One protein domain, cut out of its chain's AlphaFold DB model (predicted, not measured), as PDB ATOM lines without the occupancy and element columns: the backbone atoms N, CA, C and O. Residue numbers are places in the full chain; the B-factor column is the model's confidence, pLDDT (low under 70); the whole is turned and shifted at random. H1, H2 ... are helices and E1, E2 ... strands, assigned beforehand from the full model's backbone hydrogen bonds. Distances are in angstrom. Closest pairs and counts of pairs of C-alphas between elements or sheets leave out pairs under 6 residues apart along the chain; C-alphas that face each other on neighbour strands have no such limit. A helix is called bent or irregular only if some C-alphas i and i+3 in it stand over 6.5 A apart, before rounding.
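Overview. This is residues 25 to 175 and 184 to 195 of the 201 residues of the protein "Hypothetical protein" of Rotaria sordida (UniProt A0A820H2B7). A small wall of four short parallel strands, E1 to E4, adjoins a larger helical part made of H2 to H8, and H1 lies apart from those helices. In that part H3 is in the middle and the long bent helix H4 makes an L, both arms of which pack on H3; H6 packs along the second arm, H8 on the first, H2 on H3 and H5 on H2, while residues 45 to 51, mostly H1, stick out. The printed part has 163 residues with eight named helices and four named strands, in the order E1 H1 E2 H2 H3 E3 H4 H5 H6 H7 E4 H8; the sheet runs E2 E1 E3 E4, and the class is mixed, helices and strands. The whole is compact, with a radius of gyration of the C-alphas of 15.9 A, and its outline is rounded, spanning 39 by 38 by 33 A.

Along the chain. Begin with the sheet and find C-alpha 35 at (218.684, 252.861, 191.089), where E1 begins; it runs 12.6 A to residue 39. Beside it look for E2, residues 58 to 61, and E3, residues 93 to 98, 14.7 A long; E4 is residues 184 to 186. Among the helices, H1 is residues 46 to 55, 14.6 A, H2 is residues 66 to 70, and H3 is residues 74 to 85, 15.7 A. H4, residues 99 to 122, was assigned as one helix by its hydrogen bonds but is bent: C-alphas 111 and 114 are 8.3 A apart. Its arm H4a begins at C-alpha 99, (230.500, 238.921, 180.940), and runs 18.5 A to residue 111; H4b, residues 114 to 122, is 12.4 A. Further on come H5, residues 137 to 144, 10.6 A, H6, residues 154 to 167, 21.0 A, and H7, residues 172 to 175. H8, residues 189 to 195, is irregular, with C-alphas 190 and 193 at 7.5 A, and ends at C-alpha 195, (228.049, 232.941, 185.684).

Arrangement. In the sheet, E2 and E1 stand at 45 degrees, with N 59 and O 35 at 3.0 A, within hydrogen-bond range. E1 and E3 stand at 26 degrees, with N 95 and O 38 at 2.9 A, and E3 and E4 at 11 degrees, with N 184 and O 94 at 2.8 A, both within that range. E1, H1, E2 form a strand-helix-strand unit, two parallel neighbour strands with a helix between along the chain, and E2, H2 H3, E3 a split one, with E1 between its strands; both crossovers are right-handed. H3 only grazes the sheet, with residues 81 to 85. H4a is on the sheet at a height of 10.3 A; the closest C-alphas of H4a and E4 are those of Ile 99 and Cys 185, 5.5 A. H3 touches H4a, about perpendicular at 77 degrees, with the C-alphas of Phe 78 and Phe 105 closest at 6.1 A; H4a touches H3 with residues 105 to 109 alone. H3 touches H4b with residues 79 to 83 alone, Leu 83 and Ile 120 having the closest C-alphas, 6.4 A. H4b and H6 touch at a shallow tilt of 24 degrees, opposite ways, with the C-alphas of Glu 121 and Pro 154 closest at 4.0 A. H8 touches H4a at a shallow tilt of 26 degrees, its Phe 194 closest to Val 103, C-alphas 7.0 A apart. H2 touches H3, closest C-alphas Ile 67 and Met 77 at 6.5 A, and H5, closest C-alphas Ile 66 and Val 139 at 6.3 A. H7 is close to H6 but not clearly touching, with the closest C-alphas, Ile 163 and Arg 175, at 6.9 A; H1 touches no helix. In H1, H2, H4a, H4b and H5 every O i to N i+4 pair is within hydrogen-bond range, against 7 of 8 in H3, 8 of 10 in H6 and 0 of 3 in H8, which has 2 of 4 O i to N i+3 pairs within range; H7 is too short for an O i to N i+4 pair.

Size, cuts and confidence. The two C-alphas farthest apart are those of Lys 30 and Glu 129, 45.0 A. Residues 176 to 183 are cut out, and C-alphas 175 and 184 are 18.2 A apart across the cut. The link from H4 to H5, residues 123 to 136, is long. The mean pLDDT of the printed part is 75.7; look for values under 70 at residues 25 to 61, residue 96 and residues 184 to 195.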
ATOM      1  N   LYS A  25     221.170 239.403 178.551       35.22
ATOM      2  CA  LYS A  25     220.421 238.840 179.680       35.22
ATOM      3  C   LYS A  25     220.272 239.959 180.702       35.22
ATOM      4  O   LYS A  25     221.194 240.260 181.446       35.22
ATOM      5  N   THR A  26     219.134 240.639 180.664       33.19
ATOM      6  CA  THR A  26     218.738 241.590 181.704       33.19
ATOM      7  C   THR A  26     218.074 240.795 182.825       33.19
ATOM      8  O   THR A  26     217.299 239.881 182.557       33.19
ATOM      9  N   PHE A  27     218.356 241.114 184.082       34.72
ATOM     10  CA  PHE A  27     217.566 240.620 185.210       34.72
ATOM     11  C   PHE A  27     216.843 241.850 185.768       34.72
ATOM     12  O   PHE A  27     217.449 242.905 185.913       34.72
ATOM     13  N   VAL A  28     215.525 241.808 185.948       30.69
ATOM     14  CA  VAL A  28     214.770 242.971 186.442       30.69
ATOM     15  C   VAL A  28     213.655 242.461 187.331       30.69
ATOM     16  O   VAL A  28     212.755 241.769 186.854       30.69
ATOM     17  N   THR A  29     213.681 242.836 188.605       29.03
ATOM     18  CA  THR A  29     212.502 242.790 189.466       29.03
ATOM     19  C   THR A  29     211.789 244.136 189.359       29.03
ATOM     20  O   THR A  29     212.398 245.201 189.468       29.03
ATOM     21  N   LYS A  30     210.491 244.094 189.036       28.95
ATOM     22  CA  LYS A  30     209.637 245.285 188.978       28.95
ATOM     23  C   LYS A  30     209.568 245.886 190.378       28.95
ATOM     24  O   LYS A  30     208.974 245.249 191.229       28.95
ATOM     25  N   ASP A  31     210.136 247.073 190.574       30.27
ATOM     26  CA  ASP A  31     209.524 248.153 191.355       30.27
ATOM     27  C   ASP A  31     210.327 249.457 191.241       30.27
ATOM     28  O   ASP A  31     211.545 249.460 191.063       30.27
ATOM     29  N   LYS A  32     209.608 250.586 191.278       32.53
ATOM     30  CA  LYS A  32     210.141 251.951 191.146       32.53
ATOM     31  C   LYS A  32     211.040 252.282 192.345       32.53
ATOM     32  O   LYS A  32     210.525 252.636 193.401       32.53
ATOM     33  N   LEU A  33     212.359 252.214 192.183       31.03
ATOM     34  CA  LEU A  33     213.336 252.543 193.227       31.03
ATOM     35  C   LEU A  33     214.439 253.461 192.689       31.03
ATOM     36  O   LEU A  33     214.627 253.590 191.480       31.03
ATOM     37  N   LYS A  34     215.126 254.160 193.600       35.31
ATOM     38  CA  LYS A  34     216.321 254.940 193.268       35.31
ATOM     39  C   LYS A  34     217.438 253.966 192.890       35.31
ATOM     40  O   LYS A  34     218.008 253.329 193.762       35.31
ATOM     41  N   THR A  35     217.723 253.848 191.598       42.38
ATOM     42  CA  THR A  35     218.684 252.861 191.089       42.38
ATOM     43  C   THR A  35     220.099 253.449 191.042       42.38
ATOM     44  O   THR A  35     220.326 254.414 190.303       42.38
ATOM     45  N   TYR A  36     221.044 252.860 191.783       41.09
ATOM     46  CA  TYR A  36     222.483 253.155 191.694       41.09
ATOM     47  C   TYR A  36     223.167 252.169 190.742       41.09
ATOM     48  O   TYR A  36     222.957 250.955 190.849       41.09
ATOM     49  N   LYS A  37     223.974 252.691 189.811       46.34
ATOM     50  CA  LYS A  37     224.602 251.920 188.730       46.34
ATOM     51  C   LYS A  37     226.124 251.995 188.803       46.34
ATOM     52  O   LYS A  37     226.696 253.065 189.001       46.34
ATOM     53  N   ILE A  38     226.769 250.860 188.544       42.03
ATOM     54  CA  ILE A  38     228.171 250.809 188.119       42.03
ATOM     55  C   ILE A  38     228.220 250.359 186.663       42.03
ATOM     56  O   ILE A  38     227.668 249.313 186.302       42.03
ATOM     57  N   SER A  39     228.910 251.128 185.828       51.22
ATOM     58  CA  SER A  39     229.115 250.817 184.414       51.22
ATOM     59  C   SER A  39     230.567 250.421 184.191       51.22
ATOM     60  O   SER A  39     231.363 251.264 183.835       51.22
ATOM     61  N   ALA A  40     230.958 249.169 184.422       39.44
ATOM     62  CA  ALA A  40     232.371 248.801 184.474       39.44
ATOM     63  C   ALA A  40     233.135 249.024 183.158       39.44
ATOM     64  O   ALA A  40     234.327 249.276 183.220       39.44
ATOM     65  N   ILE A  41     232.485 248.972 181.990       39.75
ATOM     66  CA  ILE A  41     233.083 249.297 180.684       39.75
ATOM     67  C   ILE A  41     231.939 249.763 179.774       39.75
ATOM     68  O   ILE A  41     230.950 249.045 179.638       39.75
ATOM     69  N   THR A  42     232.042 250.948 179.164       35.56
ATOM     70  CA  THR A  42     231.080 251.418 178.147       35.56
ATOM     71  C   THR A  42     231.788 251.839 176.865       35.56
ATOM     72  O   THR A  42     231.806 253.004 176.499       35.56
ATOM     73  N   SER A  43     232.304 250.872 176.106       30.84
ATOM     74  CA  SER A  43     232.373 251.014 174.645       30.84
ATOM     75  C   SER A  43     231.067 250.506 174.025       30.84
ATOM     76  O   SER A  43     231.051 249.641 173.158       30.84
ATOM     77  N   ILE A  44     229.938 251.006 174.528       37.56
ATOM     78  CA  ILE A  44     228.626 250.763 173.932       37.56
ATOM     79  C   ILE A  44     228.353 251.966 173.034       37.56
ATOM     80  O   ILE A  44     228.467 253.106 173.492       37.56
ATOM     81  N   ALA A  45     228.024 251.732 171.761       34.03
ATOM     82  CA  ALA A  45     227.613 252.799 170.855       34.03
ATOM     83  C   ALA A  45     226.516 253.645 171.530       34.03
ATOM     84  O   ALA A  45     225.605 253.095 172.148       34.03
ATOM     85  N   ALA A  46     226.599 254.976 171.436       35.66
ATOM     86  CA  ALA A  46     225.748 255.904 172.194       35.66
ATOM     87  C   ALA A  46     224.236 255.578 172.124       35.66
ATOM     88  O   ALA A  46     223.522 255.736 173.113       35.66
ATOM     89  N   ASN A  47     223.773 255.026 170.995       32.94
ATOM     90  CA  ASN A  47     222.383 254.615 170.780       32.94
ATOM     91  C   ASN A  47     221.945 253.408 171.638       32.94
ATOM     92  O   ASN A  47     220.789 253.325 172.050       32.94
ATOM     93  N   GLU A  48     222.842 252.469 171.939       39.75
ATOM     94  CA  GLU A  48     222.544 251.293 172.771       39.75
ATOM     95  C   GLU A  48     222.557 251.638 174.268       39.75
ATOM     96  O   GLU A  48     221.725 251.137 175.029       39.75
ATOM     97  N   LYS A  49     223.434 252.564 174.679       40.53
ATOM     98  CA  LYS A  49     223.456 253.127 176.038       40.53
ATOM     99  C   LYS A  49     222.124 253.809 176.372       40.53
ATOM    100  O   LYS A  49     221.538 253.526 177.417       40.53
ATOM    101  N   GLN A  50     221.605 254.612 175.441       39.34
ATOM    102  CA  GLN A  50     220.336 255.323 175.593       39.34
ATOM    103  C   GLN A  50     219.140 254.365 175.726       39.34
ATOM    104  O   GLN A  50     218.261 254.597 176.553       39.34
ATOM    105  N   ASN A  51     219.123 253.245 174.994       38.59
ATOM    106  CA  ASN A  51     218.063 252.236 175.112       38.59
ATOM    107  C   ASN A  51     218.080 251.511 176.468       38.59
ATOM    108  O   ASN A  51     217.023 251.313 177.067       38.59
ATOM    109  N   ILE A  52     219.258 251.162 176.994       42.72
ATOM    110  CA  ILE A  52     219.388 250.509 178.310       42.72
ATOM    111  C   ILE A  52     219.006 251.474 179.443       42.72
ATOM    112  O   ILE A  52     218.285 251.084 180.359       42.72
ATOM    113  N   GLU A  53     219.425 252.739 179.366       43.28
ATOM    114  CA  GLU A  53     219.070 253.795 180.331       43.28
ATOM    115  C   GLU A  53     217.592 254.207 180.254       43.28
ATOM    116  O   GLU A  53     217.004 254.643 181.241       43.28
ATOM    117  N   THR A  54     216.947 254.028 179.099       38.84
ATOM    118  CA  THR A  54     215.503 254.260 178.959       38.84
ATOM    119  C   THR A  54     214.688 253.108 179.560       38.84
ATOM    120  O   THR A  54     213.642 253.341 180.168       38.84
ATOM    121  N   ILE A  55     215.170 251.864 179.433       37.25
ATOM    122  CA  ILE A  55     214.545 250.672 180.039       37.25
ATOM    123  C   ILE A  55     214.740 250.664 181.562       37.25
ATOM    124  O   ILE A  55     213.861 250.217 182.301       37.25
ATOM    125  N   LEU A  56     215.867 251.187 182.041       42.47
ATOM    126  CA  LEU A  56     216.233 251.232 183.451       42.47
ATOM    127  C   LEU A  56     216.499 252.678 183.853       42.47
ATOM    128  O   LEU A  56     217.553 253.229 183.556       42.47
ATOM    129  N   LYS A  57     215.541 253.291 184.554       40.34
ATOM    130  CA  LYS A  57     215.702 254.637 185.119       40.34
ATOM    131  C   LYS A  57     216.774 254.607 186.209       40.34
ATOM    132  O   LYS A  57     216.485 254.335 187.377       40.34
ATOM    133  N   PHE A  58     218.015 254.836 185.808       49.47
ATOM    134  CA  PHE A  58     219.143 255.000 186.711       49.47
ATOM    135  C   PHE A  58     219.196 256.437 187.200       49.47
ATOM    136  O   PHE A  58     219.121 257.366 186.402       49.47
ATOM    137  N   ASN A  59     219.297 256.612 188.516       40.81
ATOM    138  CA  ASN A  59     219.250 257.939 189.119       40.81
ATOM    139  C   ASN A  59     220.647 258.497 189.417       40.81
ATOM    140  O   ASN A  59     220.760 259.706 189.597       40.81
ATOM    141  N   GLN A  60     221.694 257.660 189.467       56.09
ATOM    142  CA  GLN A  60     223.059 258.116 189.743       56.09
ATOM    143  C   GLN A  60     224.121 257.084 189.316       56.09
ATOM    144  O   GLN A  60     224.057 255.919 189.722       56.09
ATOM    145  N   ASP A  61     225.112 257.524 188.533       66.31
ATOM    146  CA  ASP A  61     226.382 256.806 188.377       66.31
ATOM    147  C   ASP A  61     227.237 257.107 189.617       66.31
ATOM    148  O   ASP A  61     227.526 258.264 189.918       66.31
ATOM    149  N   ILE A  62     227.617 256.072 190.371       78.62
ATOM    150  CA  ILE A  62     228.387 256.251 191.617       78.62
ATOM    151  C   ILE A  62     229.887 256.462 191.372       78.62
ATOM    152  O   ILE A  62     230.625 256.798 192.293       78.62
ATOM    153  N   VAL A  63     230.335 256.230 190.137       84.38
ATOM    154  CA  VAL A  63     231.726 256.363 189.709       84.38
ATOM    155  C   VAL A  63     231.834 257.584 188.793       84.38
ATOM    156  O   VAL A  63     231.066 257.671 187.831       84.38
ATOM    157  N   PRO A  64     232.784 258.506 189.029       86.31
ATOM    158  CA  PRO A  64     232.955 259.662 188.162       86.31
ATOM    159  C   PRO A  64     233.268 259.238 186.723       86.31
ATOM    160  O   PRO A  64     234.199 258.473 186.464       86.31
ATOM    161  N   SER A  65     232.513 259.780 185.764       82.88
ATOM    162  CA  SER A  65     232.564 259.364 184.354       82.88
ATOM    163  C   SER A  65     233.942 259.530 183.701       82.88
ATOM    164  O   SER A  65     234.278 258.808 182.762       82.88
ATOM    165  N   ILE A  66     234.764 260.449 184.219       85.06
ATOM    166  CA  ILE A  66     236.128 260.695 183.745       85.06
ATOM    167  C   ILE A  66     237.027 259.456 183.870       85.06
ATOM    168  O   ILE A  66     237.909 259.276 183.034       85.06
ATOM    169  N   ILE A  67     236.765 258.570 184.843       86.12
ATOM    170  CA  ILE A  67     237.502 257.310 185.022       86.12
ATOM    171  C   ILE A  67     237.401 256.450 183.759       86.12
ATOM    172  O   ILE A  67     238.420 255.997 183.246       86.12
ATOM    173  N   TYR A  68     236.197 256.299 183.204       81.00
ATOM    174  CA  TYR A  68     235.958 255.465 182.020       81.00
ATOM    175  C   TYR A  68     236.599 256.014 180.747       81.00
ATOM    176  O   TYR A  68     236.884 255.257 179.824       81.00
ATOM    177  N   ASN A  69     236.802 257.331 180.690       79.94
ATOM    178  CA  ASN A  69     237.248 258.017 179.481       79.94
ATOM    179  C   ASN A  69     238.757 258.285 179.463       79.94
ATOM    180  O   ASN A  69     239.323 258.492 178.391       79.94
ATOM    181  N   LYS A  70     239.396 258.364 180.636       85.81
ATOM    182  CA  LYS A  70     240.787 258.822 180.775       85.81
ATOM    183  C   LYS A  70     241.738 257.758 181.301       85.81
ATOM    184  O   LYS A  70     242.936 257.875 181.058       85.81
ATOM    185  N   ILE A  71     241.237 256.743 181.999       85.06
ATOM    186  CA  ILE A  71     242.068 255.639 182.478       85.06
ATOM    187  C   ILE A  71     242.051 254.541 181.417       85.06
ATOM    188  O   ILE A  71     241.004 253.975 181.119       85.06
ATOM    189  N   VAL A  72     243.212 254.287 180.814       83.69
ATOM    190  CA  VAL A  72     243.348 253.335 179.701       83.69
ATOM    191  C   VAL A  72     243.551 251.910 180.210       83.69
ATOM    192  O   VAL A  72     242.984 250.970 179.653       83.69
ATOM    193  N   ASP A  73     244.346 251.742 181.270       90.31
ATOM    194  CA  ASP A  73     244.589 250.427 181.850       90.31
ATOM    195  C   ASP A  73     243.342 249.910 182.584       90.31
ATOM    196  O   ASP A  73     242.718 250.603 183.391       90.31
ATOM    197  N   SER A  74     242.962 248.667 182.289       85.94
ATOM    198  CA  SER A  74     241.737 248.075 182.835       85.94
ATOM    199  C   SER A  74     241.846 247.757 184.326       85.94
ATOM    200  O   SER A  74     240.842 247.855 185.028       85.94
ATOM    201  N   ASN A  75     243.031 247.401 184.828       91.88
ATOM    202  CA  ASN A  75     243.230 247.112 186.247       91.88
ATOM    203  C   ASN A  75     243.170 248.398 187.072       91.88
ATOM    204  O   ASN A  75     242.492 248.428 188.099       91.88
ATOM    205  N   ASP A  76     243.805 249.467 186.589       93.44
ATOM    206  CA  ASP A  76     243.702 250.791 187.202       93.44
ATOM    207  C   ASP A  76     242.233 251.251 187.206       93.44
ATOM    208  O   ASP A  76     241.710 251.688 188.232       93.44
ATOM    209  N   MET A  77     241.510 251.071 186.094       90.50
ATOM    210  CA  MET A  77     240.081 251.396 186.018       90.50
ATOM    211  C   MET A  77     239.248 250.578 187.019       90.50
ATOM    212  O   MET A  77     238.413 251.149 187.726       90.50
ATOM    213  N   PHE A  78     239.469 249.263 187.121       92.62
ATOM    214  CA  PHE A  78     238.776 248.401 188.085       92.62
ATOM    215  C   PHE A  78     239.046 248.814 189.524       92.62
ATOM    216  O   PHE A  78     238.107 248.861 190.319       92.62
ATOM    217  N   LEU A  79     240.294 249.148 189.849       95.00
ATOM    218  CA  LEU A  79     240.680 249.652 191.160       95.00
ATOM    219  C   LEU A  79     239.855 250.880 191.534       95.00
ATOM    220  O   LEU A  79     239.226 250.889 192.590       95.00
ATOM    221  N   PHE A  80     239.793 251.872 190.646       92.75
ATOM    222  CA  PHE A  80     238.992 253.062 190.891       92.75
ATOM    223  C   PHE A  80     237.512 252.718 191.027       92.75
ATOM    224  O   PHE A  80     236.930 253.043 192.053       92.75
ATOM    225  N   ILE A  81     236.910 251.984 190.088       91.44
ATOM    226  CA  ILE A  81     235.500 251.573 190.190       91.44
ATOM    227  C   ILE A  81     235.205 250.909 191.547       91.44
ATOM    228  O   ILE A  81     234.204 251.245 192.182       91.44
ATOM    229  N   LEU A  82     236.074 250.005 192.012       94.69
ATOM    230  CA  LEU A  82     235.901 249.274 193.268       94.69
ATOM    231  C   LEU A  82     235.891 250.181 194.504       94.69
ATOM    232  O   LEU A  82     235.134 249.903 195.434       94.69
ATOM    233  N   LEU A  83     236.655 251.279 194.503       94.75
ATOM    234  CA  LEU A  83     236.696 252.224 195.625       94.75
ATOM    235  C   LEU A  83     235.327 252.868 195.891       94.75
ATOM    236  O   LEU A  83     234.935 252.982 197.051       94.75
ATOM    237  N   TRP A  84     234.562 253.233 194.856       92.06
ATOM    238  CA  TRP A  84     233.186 253.733 195.030       92.06
ATOM    239  C   TRP A  84     232.174 252.595 195.170       92.06
ATOM    240  O   TRP A  84     231.269 252.662 196.005       92.06
ATOM    241  N   ALA A  85     232.344 251.520 194.398       91.44
ATOM    242  CA  ALA A  85     231.434 250.382 194.387       91.44
ATOM    243  C   ALA A  85     231.258 249.753 195.767       91.44
ATOM    244  O   ALA A  85     230.137 249.551 196.227       91.44
ATOM    245  N   LEU A  86     232.365 249.450 196.441       94.38
ATOM    246  CA  LEU A  86     232.336 248.740 197.716       94.38
ATOM    247  C   LEU A  86     231.810 249.614 198.860       94.38
ATOM    248  O   LEU A  86     231.268 249.077 199.828       94.38
ATOM    249  N   GLN A  87     231.893 250.940 198.736       91.50
ATOM    250  CA  GLN A  87     231.271 251.877 199.675       91.50
ATOM    251  C   GLN A  87     229.751 251.974 199.497       91.50
ATOM    252  O   GLN A  87     229.028 252.186 200.471       91.50
ATOM    253  N   CYS A  88     229.245 251.783 198.277       89.56
ATOM    254  CA  CYS A  88     227.820 251.851 197.983       89.56
ATOM    255  C   CYS A  88     227.120 250.520 198.300       89.56
ATOM    256  O   CYS A  88     227.009 249.640 197.452       89.56
ATOM    257  N   LYS A  89     226.599 250.368 199.523       87.94
ATOM    258  CA  LYS A  89     225.819 249.177 199.917       87.94
ATOM    259  C   LYS A  89     224.480 249.058 199.174       87.94
ATOM    260  O   LYS A  89     223.973 247.955 198.989       87.94
ATOM    261  N   GLU A  90     223.933 250.188 198.735       84.12
ATOM    262  CA  GLU A  90     222.657 250.291 198.014       84.12
ATOM    263  C   GLU A  90     222.778 249.991 196.514       84.12
ATOM    264  O   GLU A  90     221.837 250.233 195.764       84.12
ATOM    265  N   LEU A  91     223.926 249.481 196.058       81.19
ATOM    266  CA  LEU A  91     224.125 249.134 194.661       81.19
ATOM    267  C   LEU A  91     223.073 248.120 194.194       81.19
ATOM    268  O   LEU A  91     222.982 247.014 194.725       81.19
ATOM    269  N   GLU A  92     222.319 248.492 193.160       76.06
ATOM    270  CA  GLU A  92     221.244 247.653 192.626       76.06
ATOM    271  C   GLU A  92     221.610 246.996 191.299       76.06
ATOM    272  O   GLU A  92     221.079 245.931 190.973       76.06
ATOM    273  N   VAL A  93     222.504 247.617 190.520       70.81
ATOM    274  CA  VAL A  93     222.857 247.142 189.181       70.81
ATOM    275  C   VAL A  93     224.349 247.259 188.912       70.81
ATOM    276  O   VAL A  93     224.954 248.323 189.058       70.81
ATOM    277  N   ILE A  94     224.915 246.167 188.407       74.88
ATOM    278  CA  ILE A  94     226.257 246.135 187.828       74.88
ATOM    279  C   ILE A  94     226.112 245.924 186.328       74.88
ATOM    280  O   ILE A  94     225.359 245.067 185.878       74.88
ATOM    281  N   SER A  95     226.840 246.691 185.529       71.56
ATOM    282  CA  SER A  95     226.799 246.553 184.078       71.56
ATOM    283  C   SER A  95     228.189 246.544 183.468       71.56
ATOM    284  O   SER A  95     229.113 247.170 183.980       71.56
ATOM    285  N   SER A  96     228.346 245.814 182.373       68.56
ATOM    286  CA  SER A  96     229.545 245.814 181.544       68.56
ATOM    287  C   SER A  96     229.191 245.409 180.118       68.56
ATOM    288  O   SER A  96     228.134 244.826 179.893       68.56
ATOM    289  N   VAL A  97     230.070 245.678 179.153       71.12
ATOM    290  CA  VAL A  97     229.846 245.242 177.767       71.12
ATOM    291  C   VAL A  97     229.791 243.719 177.690       71.12
ATOM    292  O   VAL A  97     228.826 243.175 177.171       71.12
ATOM    293  N   PHE A  98     230.768 243.014 178.265       71.62
ATOM    294  CA  PHE A  98     230.867 241.554 178.186       71.62
ATOM    295  C   PHE A  98     230.908 240.916 179.570       71.62
ATOM    296  O   PHE A  98     231.469 241.479 180.509       71.62
ATOM    297  N   ILE A  99     230.393 239.688 179.689       74.69
ATOM    298  CA  ILE A  99     230.500 238.921 180.940       74.69
ATOM    299  C   ILE A  99     231.959 238.746 181.388       74.69
ATOM    300  O   ILE A  99     232.246 238.817 182.578       74.69
ATOM    301  N   MET A 100     232.896 238.592 180.446       76.31
ATOM    302  CA  MET A 100     234.316 238.414 180.760       76.31
ATOM    303  C   MET A 100     234.892 239.625 181.499       76.31
ATOM    304  O   MET A 100     235.713 239.479 182.395       76.31
ATOM    305  N   SER A 101     234.412 240.827 181.185       78.69
ATOM    306  CA  SER A 101     234.800 242.045 181.889       78.69
ATOM    307  C   SER A 101     234.334 242.029 183.347       78.69
ATOM    308  O   SER A 101     235.088 242.443 184.221       78.69
ATOM    309  N   LEU A 102     233.140 241.495 183.633       80.31
ATOM    310  CA  LEU A 102     232.672 241.295 185.011       80.31
ATOM    311  C   LEU A 102     233.497 240.229 185.736       80.31
ATOM    312  O   LEU A 102     233.872 240.424 186.888       80.31
ATOM    313  N   VAL A 103     233.830 239.126 185.065       82.19
ATOM    314  CA  VAL A 103     234.688 238.074 185.632       82.19
ATOM    315  C   VAL A 103     236.063 238.632 185.988       82.19
ATOM    316  O   VAL A 103     236.548 238.400 187.094       82.19
ATOM    317  N   ASN A 104     236.668 239.406 185.087       86.25
ATOM    318  CA  ASN A 104     237.957 240.051 185.319       86.25
ATOM    319  C   ASN A 104     237.867 241.071 186.455       86.25
ATOM    320  O   ASN A 104     238.746 241.090 187.308       86.25
ATOM    321  N   PHE A 105     236.786 241.850 186.522       88.12
ATOM    322  CA  PHE A 105     236.527 242.788 187.614       88.12
ATOM    323  C   PHE A 105     236.477 242.089 188.982       88.12
ATOM    324  O   PHE A 105     237.162 242.504 189.915       88.12
ATOM    325  N   PHE A 106     235.727 240.988 189.101       88.62
ATOM    326  CA  PHE A 106     235.652 240.219 190.348       88.62
ATOM    327  C   PHE A 106     236.959 239.495 190.680       88.62
ATOM    328  O   PHE A 106     237.347 239.441 191.843       88.62
ATOM    329  N   THR A 107     237.660 238.978 189.670       89.50
ATOM    330  CA  THR A 107     238.975 238.343 189.850       89.50
ATOM    331  C   THR A 107     240.008 239.367 190.323       89.50
ATOM    332  O   THR A 107     240.791 239.098 191.229       89.50
ATOM    333  N   PHE A 108     239.987 240.574 189.758       93.75
ATOM    334  CA  PHE A 108     240.829 241.680 190.198       93.75
ATOM    335  C   PHE A 108     240.508 242.087 191.639       93.75
ATOM    336  O   PHE A 108     241.423 242.229 192.449       93.75
ATOM    337  N   MET A 109     239.219 242.212 191.973       94.94
ATOM    338  CA  MET A 109     238.766 242.487 193.337       94.94
ATOM    339  C   MET A 109     239.279 241.436 194.323       94.94
ATOM    340  O   MET A 109     239.808 241.813 195.357       94.94
ATOM    341  N   GLU A 110     239.164 240.145 193.995       95.00
ATOM    342  CA  GLU A 110     239.677 239.036 194.811       95.00
ATOM    343  C   GLU A 110     241.187 239.177 195.071       95.00
ATOM    344  O   GLU A 110     241.630 239.080 196.211       95.00
ATOM    345  N   ASN A 111     241.969 239.525 194.045       96.25
ATOM    346  CA  ASN A 111     243.424 239.673 194.152       96.25
ATOM    347  C   ASN A 111     243.890 240.951 194.874       96.25
ATOM    348  O   ASN A 111     245.020 241.009 195.359       96.25
ATOM    349  N   LYS A 112     243.074 242.009 194.881       96.88
ATOM    350  CA  LYS A 112     243.430 243.335 195.421       96.88
ATOM    351  C   LYS A 112     242.589 243.739 196.628       96.88
ATOM    352  O   LYS A 112     242.643 244.892 197.048       96.88
ATOM    353  N   PHE A 113     241.830 242.807 197.194       96.75
ATOM    354  CA  PHE A 113     240.799 243.100 198.180       96.75
ATOM    355  C   PHE A 113     241.314 243.873 199.396       96.75
ATOM    356  O   PHE A 113     240.787 244.940 199.711       96.75
ATOM    357  N   ASP A 114     242.382 243.384 200.028       96.75
ATOM    358  CA  ASP A 114     242.950 244.006 201.230       96.75
ATOM    359  C   ASP A 114     243.490 245.410 200.938       96.75
ATOM    360  O   ASP A 114     243.295 246.346 201.714       96.75
ATOM    361  N   PHE A 115     244.119 245.581 199.770       97.31
ATOM    362  CA  PHE A 115     244.608 246.877 199.306       97.31
ATOM    363  C   PHE A 115     243.457 247.879 199.141       97.31
ATOM    364  O   PHE A 115     243.545 249.014 199.609       97.31
ATOM    365  N   ILE A 116     242.353 247.448 198.530       97.62
ATOM    366  CA  ILE A 116     241.166 248.285 198.329       97.62
ATOM    367  C   ILE A 116     240.514 248.635 199.671       97.62
ATOM    368  O   ILE A 116     240.188 249.800 199.905       97.62
ATOM    369  N   CYS A 117     240.362 247.664 200.577       97.50
ATOM    370  CA  CYS A 117     239.770 247.888 201.897       97.50
ATOM    371  C   CYS A 117     240.560 248.919 202.706       97.50
ATOM    372  O   CYS A 117     239.954 249.812 203.293       97.50
ATOM    373  N   LYS A 118     241.896 248.873 202.655       97.81
ATOM    374  CA  LYS A 118     242.758 249.875 203.297       97.81
ATOM    375  C   LYS A 118     242.505 251.289 202.756       97.81
ATOM    376  O   LYS A 118     242.434 252.250 203.517       97.81
ATOM    377  N   HIS A 119     242.342 251.437 201.443       97.56
ATOM    378  CA  HIS A 119     242.048 252.738 200.835       97.56
ATOM    379  C   HIS A 119     240.645 253.255 201.178       97.56
ATOM    380  O   HIS A 119     240.485 254.457 201.395       97.56
ATOM    381  N   ILE A 120     239.655 252.366 201.299       97.19
ATOM    382  CA  ILE A 120     238.306 252.702 201.784       97.19
ATOM    383  C   ILE A 120     238.347 253.130 203.255       97.19
ATOM    384  O   ILE A 120     237.769 254.154 203.615       97.19
ATOM    385  N   GLU A 121     239.060 252.383 204.098       97.94
ATOM    386  CA  GLU A 121     239.241 252.691 205.517       97.94
ATOM    387  C   GLU A 121     239.814 254.099 205.707       97.94
ATOM    388  O   GLU A 121     239.249 254.908 206.442       97.94
ATOM    389  N   MET A 122     240.892 254.410 204.982       97.12
ATOM    390  CA  MET A 122     241.589 255.693 205.078       97.12
ATOM    391  C   MET A 122     240.930 256.818 204.269       97.12
ATOM    392  O   MET A 122     241.295 257.975 204.454       97.12
ATOM    393  N   GLY A 123     240.004 256.514 203.353       95.62
ATOM    394  CA  GLY A 123     239.401 257.507 202.457       95.62
ATOM    395  C   GLY A 123     240.413 258.122 201.495       95.62
ATOM    396  O   GLY A 123     240.442 259.333 201.306       95.62
ATOM    397  N   THR A 124     241.293 257.302 200.926       94.31
ATOM    398  CA  THR A 124     242.402 257.770 200.081       94.31
ATOM    399  C   THR A 124     242.348 257.132 198.707       94.31
ATOM    400  O   THR A 124     241.904 255.995 198.558       94.31
ATOM    401  N   ILE A 125     242.850 257.849 197.705       92.31
ATOM    402  CA  ILE A 125     243.117 257.265 196.391       92.31
ATOM    403  C   ILE A 125     244.524 256.636 196.359       92.31
ATOM    404  O   ILE A 125     245.418 257.117 197.062       92.31
ATOM    405  N   PRO A 126     244.736 255.582 195.553       92.06
ATOM    406  CA  PRO A 126     246.053 254.997 195.309       92.06
ATOM    407  C   PRO A 126     247.066 256.020 194.767       92.06
ATOM    408  O   PRO A 126     246.699 256.949 194.043       92.06
ATOM    409  N   THR A 127     248.343 255.852 195.118       90.06
ATOM    410  CA  THR A 127     249.449 256.684 194.613       90.06
ATOM    411  C   THR A 127     249.891 256.226 193.224       90.06
ATOM    412  O   THR A 127     249.676 255.074 192.853       90.06
ATOM    413  N   ASP A 128     250.570 257.089 192.468       90.44
ATOM    414  CA  ASP A 128     251.017 256.771 191.098       90.44
ATOM    415  C   ASP A 128     251.928 255.554 191.011       90.44
ATOM    416  O   ASP A 128     251.880 254.819 190.035       90.44
ATOM    417  N   GLU A 129     252.722 255.312 192.051       89.62
ATOM    418  CA  GLU A 129     253.612 254.152 192.148       89.62
ATOM    419  C   GLU A 129     252.848 252.821 192.189       89.62
ATOM    420  O   GLU A 129     253.399 251.775 191.859       89.62
ATOM    421  N   SER A 130     251.580 252.854 192.605       89.44
ATOM    422  CA  SER A 130     250.708 251.680 192.672       89.44
ATOM    423  C   SER A 130     249.865 251.465 191.411       89.44
ATOM    424  O   SER A 130     249.109 250.494 191.352       89.44
ATOM    425  N   LEU A 131     249.993 252.354 190.422       92.25
ATOM    426  CA  LEU A 131     249.226 252.354 189.180       92.25
ATOM    427  C   LEU A 131     250.112 251.988 187.991       92.25
ATOM    428  O   LEU A 131     251.331 252.150 188.018       92.25
ATOM    429  N   SER A 132     249.482 251.531 186.914       90.81
ATOM    430  CA  SER A 132     250.180 251.194 185.670       90.81
ATOM    431  C   SER A 132     250.673 252.442 184.930       90.81
ATOM    432  O   SER A 132     251.630 252.384 184.157       90.81
ATOM    433  N   SER A 133     250.027 253.587 185.166       88.69
ATOM    434  CA  SER A 133     250.454 254.894 184.667       88.69
ATOM    435  C   SER A 133     250.069 256.018 185.637       88.69
ATOM    436  O   SER A 133     249.079 255.881 186.360       88.69
ATOM    437  N   PRO A 134     250.811 257.144 185.661       90.56
ATOM    438  CA  PRO A 134     250.455 258.281 186.500       90.56
ATOM    439  C   PRO A 134     249.054 258.800 186.185       90.56
ATOM    440  O   PRO A 134     248.690 258.974 185.018       90.56
ATOM    441  N   LEU A 135     248.282 259.112 187.228       91.50
ATOM    442  CA  LEU A 135     246.931 259.632 187.047       91.50
ATOM    443  C   LEU A 135     246.956 260.998 186.336       91.50
ATOM    444  O   LEU A 135     247.652 261.912 186.808       91.50
ATOM    445  N   PRO A 136     246.166 261.186 185.262       92.12
ATOM    446  CA  PRO A 136     246.000 262.490 184.636       92.12
ATOM    447  C   PRO A 136     245.534 263.558 185.637       92.12
ATOM    448  O   PRO A 136     244.759 263.281 186.558       92.12
ATOM    449  N   ILE A 137     246.011 264.796 185.472       91.94
ATOM    450  CA  ILE A 137     245.728 265.887 186.418       91.94
ATOM    451  C   ILE A 137     244.232 266.214 186.509       91.94
ATOM    452  O   ILE A 137     243.715 266.449 187.598       91.94
ATOM    453  N   ASP A 138     243.521 266.167 185.382       92.19
ATOM    454  CA  ASP A 138     242.074 266.362 185.303       92.19
ATOM    455  C   ASP A 138     241.316 265.284 186.088       92.19
ATOM    456  O   ASP A 138     240.392 265.607 186.834       92.19
ATOM    457  N   VAL A 139     241.751 264.022 186.001       92.00
ATOM    458  CA  VAL A 139     241.199 262.927 186.814       92.00
ATOM    459  C   VAL A 139     241.393 263.222 188.298       92.00
ATOM    460  O   VAL A 139     240.418 263.195 189.043       92.00
ATOM    461  N   ARG A 140     242.609 263.570 188.745       91.38
ATOM    462  CA  ARG A 140     242.861 263.852 190.173       91.38
ATOM    463  C   ARG A 140     241.989 264.963 190.724       91.38
ATOM    464  O   ARG A 140     241.438 264.803 191.807       91.38
ATOM    465  N   LEU A 141     241.856 266.062 189.985       92.00
ATOM    466  CA  LEU A 141     241.039 267.197 190.409       92.00
ATOM    467  C   LEU A 141     239.575 266.786 190.600       92.00
ATOM    468  O   LEU A 141     238.957 267.167 191.591       92.00
ATOM    469  N   VAL A 142     239.034 265.952 189.703       91.81
ATOM    470  CA  VAL A 142     237.681 265.397 189.861       91.81
ATOM    471  C   VAL A 142     237.603 264.487 191.086       91.81
ATOM    472  O   VAL A 142     236.682 264.634 191.885       91.81
ATOM    473  N   LEU A 143     238.578 263.595 191.285       90.50
ATOM    474  CA  LEU A 143     238.593 262.685 192.437       90.50
ATOM    475  C   LEU A 143     238.785 263.402 193.779       90.50
ATOM    476  O   LEU A 143     238.440 262.845 194.813       90.50
ATOM    477  N   GLN A 144     239.319 264.621 193.778       89.06
ATOM    478  CA  GLN A 144     239.471 265.470 194.965       89.06
ATOM    479  C   GLN A 144     238.296 266.438 195.167       89.06
ATOM    480  O   GLN A 144     238.216 267.101 196.202       89.06
ATOM    481  N   SER A 145     237.377 266.531 194.202       88.75
ATOM    482  CA  SER A 145     236.191 267.381 194.312       88.75
ATOM    483  C   SER A 145     235.257 266.900 195.426       88.75
ATOM    484  O   SER A 145     235.196 265.712 195.738       88.75
ATOM    485  N   SER A 146     234.475 267.809 196.013       83.81
ATOM    486  CA  SER A 146     233.536 267.482 197.098       83.81
ATOM    487  C   SER A 146     232.474 266.441 196.721       83.81
ATOM    488  O   SER A 146     231.916 265.801 197.612       83.81
ATOM    489  N   GLU A 147     232.202 266.272 195.426       85.44
ATOM    490  CA  GLU A 147     231.236 265.311 194.892       85.44
ATOM    491  C   GLU A 147     231.776 263.874 194.906       85.44
ATOM    492  O   GLU A 147     231.049 262.952 195.274       85.44
ATOM    493  N   TYR A 148     233.051 263.685 194.550       86.88
ATOM    494  CA  TYR A 148     233.637 262.356 194.330       86.88
ATOM    495  C   TYR A 148     234.751 261.976 195.303       86.88
ATOM    496  O   TYR A 148     235.199 260.827 195.281       86.88
ATOM    497  N   CYS A 149     235.187 262.902 196.157       88.88
ATOM    498  CA  CYS A 149     236.220 262.652 197.150       88.88
ATOM    499  C   CYS A 149     235.839 261.486 198.067       88.88
ATOM    500  O   CYS A 149     234.774 261.477 198.695       88.88
ATOM    501  N   LEU A 150     236.732 260.495 198.128       90.88
ATOM    502  CA  LEU A 150     236.593 259.346 199.012       90.88
ATOM    503  C   LEU A 150     236.643 259.828 200.461       90.88
ATOM    504  O   LEU A 150     237.553 260.549 200.863       90.88
ATOM    505  N   LYS A 151     235.656 259.415 201.253       92.50
ATOM    506  CA  LYS A 151     235.617 259.707 202.685       92.50
ATOM    507  C   LYS A 151     236.123 258.489 203.456       92.50
ATOM    508  O   LYS A 151     235.777 257.374 203.068       92.50
ATOM    509  N   PRO A 152     236.898 258.676 204.541       96.75
ATOM    510  CA  PRO A 152     237.319 257.566 205.388       96.75
ATOM    511  C   PRO A 152     236.112 256.776 205.888       96.75
ATOM    512  O   PRO A 152     235.179 257.353 206.453       96.75
ATOM    513  N   ASN A 153     236.116 255.463 205.666       97.19
ATOM    514  CA  ASN A 153     235.019 254.586 206.053       97.19
ATOM    515  C   ASN A 153     235.527 253.270 206.678       97.19
ATOM    516  O   ASN A 153     235.386 252.195 206.084       97.19
ATOM    517  N   PRO A 154     236.111 253.335 207.892       97.69
ATOM    518  CA  PRO A 154     236.661 252.165 208.581       97.69
ATOM    519  C   PRO A 154     235.601 251.102 208.879       97.69
ATOM    520  O   PRO A 154     235.851 249.912 208.717       97.69
ATOM    521  N   SER A 155     234.383 251.522 209.240       97.56
ATOM    522  CA  SER A 155     233.284 250.594 209.524       97.56
ATOM    523  C   SER A 155     232.930 249.746 208.303       97.56
ATOM    524  O   SER A 155     232.762 248.533 208.429       97.56
ATOM    525  N   ARG A 156     232.879 250.353 207.109       96.19
ATOM    526  CA  ARG A 156     232.619 249.599 205.881       96.19
ATOM    527  C   ARG A 156     233.783 248.683 205.517       96.19
ATOM    528  O   ARG A 156     233.531 247.551 205.125       96.19
ATOM    529  N   ALA A 157     235.032 249.124 205.662       97.44
ATOM    530  CA  ALA A 157     236.199 248.274 205.406       97.44
ATOM    531  C   ALA A 157     236.218 247.022 206.306       97.44
ATOM    532  O   ALA A 157     236.471 245.912 205.826       97.44
ATOM    533  N   GLN A 158     235.863 247.177 207.583       97.50
ATOM    534  CA  GLN A 158     235.723 246.056 208.509       97.50
ATOM    535  C   GLN A 158     234.582 245.115 208.092       97.50
ATOM    536  O   GLN A 158     234.796 243.908 207.995       97.50
ATOM    537  N   GLU A 159     233.395 245.647 207.776       97.19
ATOM    538  CA  GLU A 159     232.251 244.847 207.303       97.19
ATOM    539  C   GLU A 159     232.620 244.018 206.060       97.19
ATOM    540  O   GLU A 159     232.323 242.827 205.987       97.19
ATOM    541  N   LEU A 160     233.298 244.633 205.087       96.81
ATOM    542  CA  LEU A 160     233.775 243.968 203.873       96.81
ATOM    543  C   LEU A 160     234.723 242.806 204.208       96.81
ATOM    544  O   LEU A 160     234.557 241.698 203.688       96.81
ATOM    545  N   THR A 161     235.673 243.039 205.112       96.50
ATOM    546  CA  THR A 161     236.622 242.021 205.583       96.50
ATOM    547  C   THR A 161     235.903 240.858 206.270       96.50
ATOM    548  O   THR A 161     236.201 239.696 206.000       96.50
ATOM    549  N   GLU A 162     234.894 241.142 207.098       96.50
ATOM    550  CA  GLU A 162     234.070 240.122 207.756       96.50
ATOM    551  C   GLU A 162     233.204 239.317 206.773       96.50
ATOM    552  O   GLU A 162     232.964 238.126 206.982       96.50
ATOM    553  N   ILE A 163     232.724 239.940 205.692       94.31
ATOM    554  CA  ILE A 163     231.983 239.243 204.631       94.31
ATOM    555  C   ILE A 163     232.892 238.222 203.939       94.31
ATOM    556  O   ILE A 163     232.488 237.071 203.739       94.31
ATOM    557  N   VAL A 164     234.107 238.627 203.566       94.31
ATOM    558  CA  VAL A 164     235.048 237.756 202.850       94.31
ATOM    559  C   VAL A 164     235.613 236.669 203.764       94.31
ATOM    560  O   VAL A 164     235.693 235.520 203.337       94.31
ATOM    561  N   SER A 165     235.924 236.963 205.028       92.62
ATOM    562  CA  SER A 165     236.519 235.978 205.946       92.62
ATOM    563  C   SER A 165     235.617 234.772 206.234       92.62
ATOM    564  O   SER A 165     236.121 233.679 206.481       92.62
ATOM    565  N   LYS A 166     234.290 234.937 206.157       89.50
ATOM    566  CA  LYS A 166     233.326 233.853 206.414       89.50
ATOM    567  C   LYS A 166     233.308 232.790 205.311       89.50
ATOM    568  O   LYS A 166     233.373 231.602 205.614       89.50
ATOM    569  N   ASN A 167     233.213 233.200 204.041       85.75
ATOM    570  CA  ASN A 167     232.968 232.278 202.913       85.75
ATOM    571  C   ASN A 167     233.828 232.579 201.664       85.75
ATOM    572  O   ASN A 167     233.470 232.192 200.549       85.75
ATOM    573  N   GLY A 168     234.930 233.319 201.805       91.25
ATOM    574  CA  GLY A 168     235.762 233.753 200.680       91.25
ATOM    575  C   GLY A 168     234.973 234.578 199.659       91.25
ATOM    576  O   GLY A 168     234.082 235.344 200.028       91.25
ATOM    577  N   PHE A 169     235.255 234.385 198.365       89.19
ATOM    578  CA  PHE A 169     234.613 235.104 197.250       89.19
ATOM    579  C   PHE A 169     233.462 234.340 196.569       89.19
ATOM    580  O   PHE A 169     232.941 234.771 195.539       89.19
ATOM    581  N   HIS A 170     233.017 233.221 197.139       81.06
ATOM    582  CA  HIS A 170     231.902 232.453 196.584       81.06
ATOM    583  C   HIS A 170     230.585 233.238 196.700       81.06
ATOM    584  O   HIS A 170     230.242 233.688 197.796       81.06
ATOM    585  N   HIS A 171     229.863 233.453 195.592       80.19
ATOM    586  CA  HIS A 171     228.642 234.285 195.557       80.19
ATOM    587  C   HIS A 171     228.829 235.656 196.237       80.19
ATOM    588  O   HIS A 171     228.003 236.119 197.023       80.19
ATOM    589  N   ILE A 172     229.989 236.281 196.025       85.56
ATOM    590  CA  ILE A 172     230.383 237.479 196.774       85.56
ATOM    591  C   ILE A 172     229.528 238.705 196.443       85.56
ATOM    592  O   ILE A 172     229.306 239.542 197.311       85.56
ATOM    593  N   SER A 173     229.011 238.805 195.217       84.00
ATOM    594  CA  SER A 173     228.297 239.993 194.737       84.00
ATOM    595  C   SER A 173     227.063 240.337 195.580       84.00
ATOM    596  O   SER A 173     226.939 241.470 196.034       84.00
ATOM    597  N   THR A 174     226.201 239.362 195.876       82.94
ATOM    598  CA  THR A 174     224.988 239.555 196.693       82.94
ATOM    599  C   THR A 174     225.296 239.774 198.172       82.94
ATOM    600  O   THR A 174     224.514 240.397 198.885       82.94
ATOM    601  N   ARG A 175     226.452 239.300 198.653       90.31
ATOM    602  CA  ARG A 175     226.900 239.534 200.032       90.31
ATOM    603  C   ARG A 175     227.495 240.931 200.209       90.31
ATOM    604  O   ARG A 175     227.239 241.571 201.224       90.31
ATOM    605  N   ILE A 184     224.065 243.385 184.030       66.62
ATOM    606  CA  ILE A 184     223.771 243.621 182.609       66.62
ATOM    607  C   ILE A 184     225.055 243.437 181.820       66.62
ATOM    608  O   ILE A 184     226.007 244.190 182.003       66.62
ATOM    609  N   CYS A 185     225.079 242.446 180.937       64.06
ATOM    610  CA  CYS A 185     226.188 242.239 180.018       64.06
ATOM    611  C   CYS A 185     225.763 241.432 178.793       64.06
ATOM    612  O   CYS A 185     224.723 240.764 178.793       64.06
ATOM    613  N   VAL A 186     226.590 241.488 177.751       68.88
ATOM    614  CA  VAL A 186     226.512 240.572 176.618       68.88
ATOM    615  C   VAL A 186     227.068 239.215 177.044       68.88
ATOM    616  O   VAL A 186     228.203 239.109 177.530       68.88
ATOM    617  N   LEU A 187     226.268 238.173 176.818       62.38
ATOM    618  CA  LEU A 187     226.617 236.783 177.085       62.38
ATOM    619  C   LEU A 187     226.495 235.974 175.789       62.38
ATOM    620  O   LEU A 187     225.430 235.935 175.179       62.38
ATOM    621  N   SER A 188     227.564 235.292 175.382       60.22
ATOM    622  CA  SER A 188     227.471 234.241 174.364       60.22
ATOM    623  C   SER A 188     227.243 232.883 175.032       60.22
ATOM    624  O   SER A 188     227.588 232.684 176.199       60.22
ATOM    625  N   GLU A 189     226.663 231.922 174.308       59.91
ATOM    626  CA  GLU A 189     226.321 230.605 174.869       59.91
ATOM    627  C   GLU A 189     227.527 229.862 175.462       59.91
ATOM    628  O   GLU A 189     227.382 229.177 176.474       59.91
ATOM    629  N   ASN A 190     228.717 230.082 174.903       57.97
ATOM    630  CA  ASN A 190     229.973 229.472 175.344       57.97
ATOM    631  C   ASN A 190     230.525 230.069 176.650       57.97
ATOM    632  O   ASN A 190     231.463 229.526 177.227       57.97
ATOM    633  N   LEU A 191     229.969 231.186 177.131       53.78
ATOM    634  CA  LEU A 191     230.450 231.892 178.322       53.78
ATOM    635  C   LEU A 191     229.544 231.701 179.552       53.78
ATOM    636  O   LEU A 191     229.811 232.280 180.602       53.78
ATOM    637  N   LYS A 192     228.514 230.845 179.462       56.56
ATOM    638  CA  LYS A 192     227.587 230.529 180.571       56.56
ATOM    639  C   LYS A 192     228.291 229.971 181.817       56.56
ATOM    640  O   LYS A 192     227.874 230.251 182.933       56.56
ATOM    641  N   GLN A 193     229.390 229.235 181.643       56.00
ATOM    642  CA  GLN A 193     230.162 228.647 182.749       56.00
ATOM    643  C   GLN A 193     230.736 229.685 183.731       56.00
ATOM    644  O   GLN A 193     230.981 229.369 184.892       56.00
ATOM    645  N   PHE A 194     230.916 230.932 183.288       52.59
ATOM    646  CA  PHE A 194     231.480 232.003 184.107       52.59
ATOM    647  C   PHE A 194     230.446 232.698 185.015       52.59
ATOM    648  O   PHE A 194     230.829 233.459 185.901       52.59
ATOM    649  N   GLU A 195     229.146 232.411 184.849       54.12
ATOM    650  CA  GLU A 195     228.049 232.941 185.684       54.12
ATOM    651  C   GLU A 195     228.117 232.394 187.130       54.12
ATOM    652  O   GLU A 195     227.709 233.059 188.083       54.12
TER     653      GLU A 195